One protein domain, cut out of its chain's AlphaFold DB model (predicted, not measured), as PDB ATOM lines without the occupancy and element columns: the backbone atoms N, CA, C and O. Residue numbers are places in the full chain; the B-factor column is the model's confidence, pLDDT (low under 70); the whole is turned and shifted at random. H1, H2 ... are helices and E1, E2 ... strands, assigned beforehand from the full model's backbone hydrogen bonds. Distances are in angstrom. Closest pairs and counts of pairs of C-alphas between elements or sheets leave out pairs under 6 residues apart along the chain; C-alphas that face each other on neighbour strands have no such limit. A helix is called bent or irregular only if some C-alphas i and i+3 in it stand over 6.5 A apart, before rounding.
ATOM      1  N   GLN A  57     156.663 302.468 220.547       57.59
ATOM      2  CA  GLN A  57     158.062 302.477 220.134       57.59
ATOM      3  C   GLN A  57     158.152 303.027 218.715       57.59
ATOM      4  O   GLN A  57     157.396 302.619 217.832       57.59
ATOM      5  N   LYS A  58     159.077 303.968 218.511       65.69
ATOM      6  CA  LYS A  58     159.334 304.584 217.211       65.69
ATOM      7  C   LYS A  58     160.188 303.641 216.370       65.69
ATOM      8  O   LYS A  58     161.335 303.377 216.729       65.69
ATOM      9  N   VAL A  59     159.664 303.152 215.251       64.19
ATOM     10  CA  VAL A  59     160.466 302.340 214.323       64.19
ATOM     11  C   VAL A  59     161.298 303.268 213.439       64.19
ATOM     12  O   VAL A  59     160.771 304.189 212.817       64.19
ATOM     13  N   ARG A  60     162.609 303.031 213.350       65.00
ATOM     14  CA  ARG A  60     163.422 303.583 212.255       65.00
ATOM     15  C   ARG A  60     163.372 302.579 211.099       65.00
ATOM     16  O   ARG A  60     163.623 301.403 211.349       65.00
ATOM     17  N   PRO A  61     163.046 303.006 209.866       70.81
ATOM     18  CA  PRO A  61     163.168 304.380 209.369       70.81
ATOM     19  C   PRO A  61     161.876 305.221 209.323       70.81
ATOM     20  O   PRO A  61     161.989 306.424 209.131       70.81
ATOM     21  N   CYS A  62     160.680 304.651 209.490       76.06
ATOM     22  CA  CYS A  62     159.404 305.340 209.206       76.06
ATOM     23  C   CYS A  62     158.837 306.227 210.329       76.06
ATOM     24  O   CYS A  62     157.807 306.866 210.163       76.06
ATOM     25  N   SER A  63     159.511 306.329 211.477       74.94
ATOM     26  CA  SER A  63     159.132 307.212 212.594       74.94
ATOM     27  C   SER A  63     157.729 307.000 213.176       74.94
ATOM     28  O   SER A  63     157.277 307.821 213.976       74.94
ATOM     29  N   GLU A  64     157.067 305.898 212.829       78.12
ATOM     30  CA  GLU A  64     155.708 305.597 213.255       78.12
ATOM     31  C   GLU A  64     155.652 305.115 214.704       78.12
ATOM     32  O   GLU A  64     156.552 304.438 215.209       78.12
ATOM     33  N   ALA A  65     154.554 305.467 215.367       82.19
ATOM     34  CA  ALA A  65     154.239 305.035 216.716       82.19
ATOM     35  C   ALA A  65     153.579 303.647 216.656       82.19
ATOM     36  O   ALA A  65     152.367 303.538 216.472       82.19
ATOM     37  N   ILE A  66     154.380 302.586 216.801       80.81
ATOM     38  CA  ILE A  66     153.921 301.198 216.660       80.81
ATOM     39  C   ILE A  66     153.713 300.550 218.044       80.81
ATOM     40  O   ILE A  66     154.575 300.690 218.924       80.81
ATOM     41  N   PRO A  67     152.595 299.830 218.284       82.88
ATOM     42  CA  PRO A  67     152.397 299.094 219.529       82.88
ATOM     43  C   PRO A  67     153.512 298.067 219.753       82.88
ATOM     44  O   PRO A  67     153.846 297.304 218.847       82.88
ATOM     45  N   LYS A  68     154.032 297.970 220.985       82.75
ATOM     46  CA  LYS A  68     155.139 297.052 221.340       82.75
ATOM     47  C   LYS A  68     154.955 295.619 220.836       82.75
ATOM     48  O   LYS A  68     155.925 294.999 220.421       82.75
ATOM     49  N   LYS A  69     153.719 295.106 220.865       86.62
ATOM     50  CA  LYS A  69     153.391 293.728 220.468       86.62
ATOM     51  C   LYS A  69     153.726 293.418 219.006       86.62
ATOM     52  O   LYS A  69     154.076 292.286 218.721       86.62
ATOM     53  N   VAL A  70     153.626 294.404 218.114       87.12
ATOM     54  CA  VAL A  70     153.823 294.236 216.660       87.12
ATOM     55  C   VAL A  70     155.072 294.968 216.149       87.12
ATOM     56  O   VAL A  70     155.321 295.027 214.950       87.12
ATOM     57  N   PHE A  71     155.869 295.539 217.061       86.94
ATOM     58  CA  PHE A  71     157.042 296.348 216.728       86.94
ATOM     59  C   PHE A  71     158.099 295.560 215.945       86.94
ATOM     60  O   PHE A  71     158.590 296.045 214.930       86.94
ATOM     61  N   TYR A  72     158.441 294.351 216.404       86.62
ATOM     62  CA  TYR A  72     159.485 293.537 215.774       86.62
ATOM     63  C   TYR A  72     159.084 293.063 214.377       86.62
ATOM     64  O   TYR A  72     159.895 293.159 213.458       86.62
ATOM     65  N   ASP A  73     157.831 292.640 214.197       89.69
ATOM     66  CA  ASP A  73     157.321 292.193 212.898       89.69
ATOM     67  C   ASP A  73     157.322 293.336 211.879       89.69
ATOM     68  O   ASP A  73     157.785 293.170 210.753       89.69
ATOM     69  N   HIS A  74     156.883 294.528 212.293       87.00
ATOM     70  CA  HIS A  74     156.912 295.721 211.449       87.00
ATOM     71  C   HIS A  74     158.349 296.164 211.116       87.00
ATOM     72  O   HIS A  74     158.656 296.508 209.974       87.00
ATOM     73  N   ALA A  75     159.259 296.142 212.097       86.06
ATOM     74  CA  ALA A  75     160.665 296.473 211.870       86.06
ATOM     75  C   ALA A  75     161.345 295.478 210.908       86.06
ATOM     76  O   ALA A  75     162.212 295.870 210.125       86.06
ATOM     77  N   ALA A  76     160.936 294.207 210.944       88.56
ATOM     78  CA  ALA A  76     161.431 293.168 210.052       88.56
ATOM     79  C   ALA A  76     160.835 293.260 208.637       88.56
ATOM     80  O   ALA A  76     161.567 293.080 207.664       88.56
ATOM     81  N   SER A  77     159.535 293.558 208.507       85.50
ATOM     82  CA  SER A  77     158.830 293.563 207.217       85.50
ATOM     83  C   SER A  77     159.258 294.700 206.290       85.50
ATOM     84  O   SER A  77     159.162 294.553 205.073       85.50
ATOM     85  N   LYS A  78     159.717 295.835 206.845       80.62
ATOM     86  CA  LYS A  78     160.092 297.053 206.094       80.62
ATOM     87  C   LYS A  78     159.009 297.523 205.113       80.62
ATOM     88  O   LYS A  78     159.311 298.151 204.104       80.62
ATOM     89  N   SER A  79     157.746 297.229 205.411       82.81
ATOM     90  CA  SER A  79     156.606 297.579 204.561       82.81
ATOM     91  C   SER A  79     156.137 299.029 204.736       82.81
ATOM     92  O   SER A  79     155.187 299.435 204.075       82.81
ATOM     93  N   CYS A  80     156.753 299.794 205.643       86.56
ATOM     94  CA  CYS A  80     156.432 301.200 205.886       86.56
ATOM     95  C   CYS A  80     157.253 302.152 205.006       86.56
ATOM     96  O   CYS A  80     158.371 301.834 204.596       86.56
ATOM     97  N   THR A  81     156.717 303.353 204.780       88.00
ATOM     98  CA  THR A  81     157.399 304.436 204.060       88.00
ATOM     99  C   THR A  81     158.557 304.989 204.902       88.00
ATOM    100  O   THR A  81     158.319 305.560 205.963       88.00
ATOM    101  N   PRO A  82     159.828 304.873 204.476       87.44
ATOM    102  CA  PRO A  82     160.950 305.425 205.234       87.44
ATOM    103  C   PRO A  82     160.864 306.953 205.343       87.44
ATOM    104  O   PRO A  82     160.620 307.631 204.341       87.44
ATOM    105  N   CYS A  83     161.130 307.511 206.529       86.38
ATOM    106  CA  CYS A  83     161.252 308.957 206.674       86.38
ATOM    107  C   CYS A  83     162.508 309.456 205.978       86.38
ATOM    108  O   CYS A  83     163.601 308.906 206.150       86.38
ATOM    109  N   LYS A  84     162.355 310.564 205.265       87.12
ATOM    110  CA  LYS A  84     163.487 311.381 204.841       87.12
ATOM    111  C   LYS A  84     163.919 312.285 206.010       87.12
ATOM    112  O   LYS A  84     163.132 312.505 206.933       87.12
ATOM    113  N   PRO A  85     165.172 312.765 206.033       86.19
ATOM    114  CA  PRO A  85     165.596 313.733 207.035       86.19
ATOM    115  C   PRO A  85     164.812 315.046 206.879       86.19
ATOM    116  O   PRO A  85     164.395 315.399 205.777       86.19
ATOM    117  N   GLU A  86     164.662 315.772 207.985       82.44
ATOM    118  CA  GLU A  86     163.839 316.985 208.114       82.44
ATOM    119  C   GLU A  86     164.074 318.065 207.037       82.44
ATOM    120  O   GLU A  86     163.088 318.592 206.523       82.44
ATOM    121  N   PRO A  87     165.315 318.349 206.582       89.12
ATOM    122  CA  PRO A  87     165.531 319.332 205.518       89.12
ATOM    123  C   PRO A  87     164.957 318.904 204.159       89.12
ATOM    124  O   PRO A  87     164.827 319.729 203.260       89.12
ATOM    125  N   ILE A  88     164.667 317.610 203.984       91.62
ATOM    126  CA  ILE A  88     164.218 317.014 202.722       91.62
ATOM    127  C   ILE A  88     162.709 316.772 202.736       91.62
ATOM    128  O   ILE A  88     162.048 317.029 201.732       91.62
ATOM    129  N   ALA A  89     162.163 316.236 203.830       91.44
ATOM    130  CA  ALA A  89     160.728 316.003 203.955       91.44
ATOM    131  C   ALA A  89     160.300 315.885 205.420       91.44
ATOM    132  O   ALA A  89     161.052 315.391 206.262       91.44
ATOM    133  N   ASN A  90     159.047 316.238 205.686       89.81
ATOM    134  CA  ASN A  90     158.350 315.799 206.889       89.81
ATOM    135  C   ASN A  90     157.663 314.445 206.634       89.81
ATOM    136  O   ASN A  90     157.514 314.026 205.487       89.81
ATOM    137  N   HIS A  91     157.189 313.776 207.687       89.25
ATOM    138  CA  HIS A  91     156.417 312.536 207.566       89.25
ATOM    139  C   HIS A  91     155.065 312.669 208.267       89.25
ATOM    140  O   HIS A  91     155.005 312.835 209.487       89.25
ATOM    141  N   CYS A  92     153.976 312.590 207.503       88.00
ATOM    142  CA  CYS A  92     152.629 312.806 208.009       88.00
ATOM    143  C   CYS A  92     152.151 311.612 208.855       88.00
ATOM    144  O   CYS A  92     152.015 310.509 208.332       88.00
ATOM    145  N   PRO A  93     151.818 311.789 210.146       85.12
ATOM    146  CA  PRO A  93     151.362 310.694 211.001       85.12
ATOM    147  C   PRO A  93     149.900 310.283 210.755       85.12
ATOM    148  O   PRO A  93     149.414 309.386 211.446       85.12
ATOM    149  N   LEU A  94     149.181 310.966 209.852       86.88
ATOM    150  CA  LEU A  94     147.793 310.657 209.498       86.88
ATOM    151  C   LEU A  94     147.705 309.728 208.283       86.88
ATOM    152  O   LEU A  94     147.000 308.728 208.353       86.88
ATOM    153  N   CYS A  95     148.414 310.048 207.194       88.81
ATOM    154  CA  CYS A  95     148.434 309.239 205.967       88.81
ATOM    155  C   CYS A  95     149.720 308.423 205.772       88.81
ATOM    156  O   CYS A  95     149.759 307.589 204.878       88.81
ATOM    157  N   HIS A  96     150.737 308.620 206.618       88.19
ATOM    158  CA  HIS A  96     152.000 307.871 206.612       88.19
ATOM    159  C   HIS A  96     152.831 308.083 205.329       88.19
ATOM    160  O   HIS A  96     153.534 307.191 204.851       88.19
ATOM    161  N   GLU A  97     152.753 309.295 204.777       90.56
ATOM    162  CA  GLU A  97     153.489 309.714 203.586       90.56
ATOM    163  C   GLU A  97     154.519 310.799 203.913       90.56
ATOM    164  O   GLU A  97     154.374 311.568 204.870       90.56
ATOM    165  N   ASN A  98     155.566 310.876 203.087       92.19
ATOM    166  CA  ASN A  98     156.525 311.973 203.138       92.19
ATOM    167  C   ASN A  98     155.927 313.205 202.448       92.19
ATOM    168  O   ASN A  98     155.563 313.137 201.275       92.19
ATOM    169  N   ILE A  99     155.884 314.326 203.156       92.94
ATOM    170  CA  ILE A  99     155.333 315.602 202.685       92.94
ATOM    171  C   ILE A  99     156.464 316.634 202.555       92.94
ATOM    172  O   ILE A  99     157.565 316.382 203.059       92.94
ATOM    173  N   PRO A 100     156.241 317.794 201.912       93.81
ATOM    174  CA  PRO A 100     157.293 318.791 201.757       93.81
ATOM    175  C   PRO A 100     157.920 319.190 203.108       93.81
ATOM    176  O   PRO A 100     157.276 319.065 204.157       93.81
ATOM    177  N   PRO A 101     159.193 319.610 203.114       91.75
ATOM    178  CA  PRO A 101     159.899 319.942 204.345       91.75
ATOM    179  C   PRO A 101     159.339 321.216 204.992       91.75
ATOM    180  O   PRO A 101     158.617 321.991 204.359       91.75
ATOM    181  N   TRP A 102     159.734 321.440 206.249       87.06
ATOM    182  CA  TRP A 102     159.396 322.628 207.044       87.06
ATOM    183  C   TRP A 102     157.892 322.814 207.312       87.06
ATOM    184  O   TRP A 102     157.058 321.986 206.948       87.06
ATOM    185  N   ASP A 103     157.536 323.914 207.974       89.31
ATOM    186  CA  ASP A 103     156.150 324.224 208.351       89.31
ATOM    187  C   ASP A 103     155.232 324.441 207.147       89.31
ATOM    188  O   ASP A 103     154.039 324.146 207.205       89.31
ATOM    189  N   GLU A 104     155.777 324.931 206.035       89.94
ATOM    190  CA  GLU A 104     154.983 325.177 204.835       89.94
ATOM    191  C   GLU A 104     154.479 323.874 204.213       89.94
ATOM    192  O   GLU A 104     153.326 323.795 203.798       89.94
ATOM    193  N   GLY A 105     155.293 322.814 204.253       90.75
ATOM    194  CA  GLY A 105     154.868 321.479 203.847       90.75
ATOM    195  C   GLY A 105     153.696 320.943 204.665       90.75
ATOM    196  O   GLY A 105     152.796 320.304 204.119       90.75
ATOM    197  N   TRP A 106     153.652 321.257 205.962       91.12
ATOM    198  CA  TRP A 106     152.501 320.942 206.805       91.12
ATOM    199  C   TRP A 106     151.270 321.763 206.437       91.12
ATOM    200  O   TRP A 106     150.178 321.203 206.406       91.12
ATOM    201  N   ARG A 107     151.425 323.057 206.128       91.25
ATOM    202  CA  ARG A 107     150.306 323.915 205.710       91.25
ATOM    203  C   ARG A 107     149.662 323.411 204.426       91.25
ATOM    204  O   ARG A 107     148.460 323.159 204.427       91.25
ATOM    205  N   VAL A 108     150.445 323.204 203.367       92.31
ATOM    206  CA  VAL A 108     149.907 322.739 202.075       92.31
ATOM    207  C   VAL A 108     149.253 321.362 202.185       92.31
ATOM    208  O   VAL A 108     148.238 321.114 201.543       92.31
ATOM    209  N   HIS A 109     149.786 320.488 203.045       93.50
ATOM    210  CA  HIS A 109     149.244 319.148 203.229       93.50
ATOM    211  C   HIS A 109     148.033 319.105 204.171       93.50
ATOM    212  O   HIS A 109     147.129 318.303 203.975       93.50
ATOM    213  N   LEU A 110     147.973 319.909 205.233       91.94
ATOM    214  CA  LEU A 110     146.880 319.827 206.208       91.94
ATOM    215  C   LEU A 110     145.710 320.757 205.886       91.94
ATOM    216  O   LEU A 110     144.610 320.497 206.371       91.94
ATOM    217  N   MET A 111     145.904 321.813 205.100       89.94
ATOM    218  CA  MET A 111     144.819 322.716 204.718       89.94
ATOM    219  C   MET A 111     143.971 322.145 203.570       89.94
ATOM    220  O   MET A 111     144.467 321.346 202.776       89.94
TER     221      MET A 111
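This is residues 57 to 111 of the 185 residues of an uncharacterized protein of Penaeus vannamei (UniProt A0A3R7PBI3). Two small lobes sit at opposite ends of an elongated model, one holding E1 and H1, the other holding H2, with a long loop stretch running from one to the other. In the first lobe the first printed residues fold back beside E1, and in the second the chain makes a loop whose residues 90 to 91 and 98 to 99 lie side by side before it goes on into H2. The printed part has 55 residues, with one named strand and two named helices in the order E1, H1, H2; under half of the residues are in these named elements, and the class is mostly helix. The whole is only just compact, close to loose, with a radius of gyration of the C-alphas of 12.1 A, and it spans 35 by 19 by 16 A.

The printed part begins at Gln 57, with its C-alpha at (158.062, 302.477, 220.134). E1 is residues 65 to 67, 6.8 A from first to last C-alpha. H1 follows as residues 68 to 77, 15.0 A long, beginning with C-alpha 68 at (155.139, 297.052, 221.340). It is irregular: C-alphas 69 and 72 are 7.7 A apart. Residues 78 to 101 hold no named element. H2 is residues 102 to 110, 12.9 A long, and its last C-alpha, that of Leu 110, is at (146.880, 319.827, 206.208).

E1 pairs with no named strand, but residues 57 to 58 form a short antiparallel pairing with residues 65 to 66 of E1. E1 and H1 are joined by a tight link, with 0 residues between them, and meet only through that link. They are near each other, with 5 pairs of C-alphas within 10 A. Farther along, residues 90 to 91 form a second short antiparallel pairing, with residues 98 to 99. H1 and H2 are apart, and so are E1 and H2. In the helices' backbones, 4 of 6 O i to N i+4 pairs are within hydrogen-bond range in H1 and 4 of 5 in H2.

The two C-alphas farthest apart are those of Lys 69 in H1 and Glu 104 in H2, at 35.2 A. The first and last printed C-alphas, those of Gln 57 and Met 111, are 28.7 A apart. The printed part has no cut. The link from H1 to H2 is long, with 24 residues, and its C-alphas lie 4 to 14 A from the mean of all C-alphas. The mean pLDDT of the printed part is 85.3; residues 57 to 60 are under 70, where the model's confidence is low.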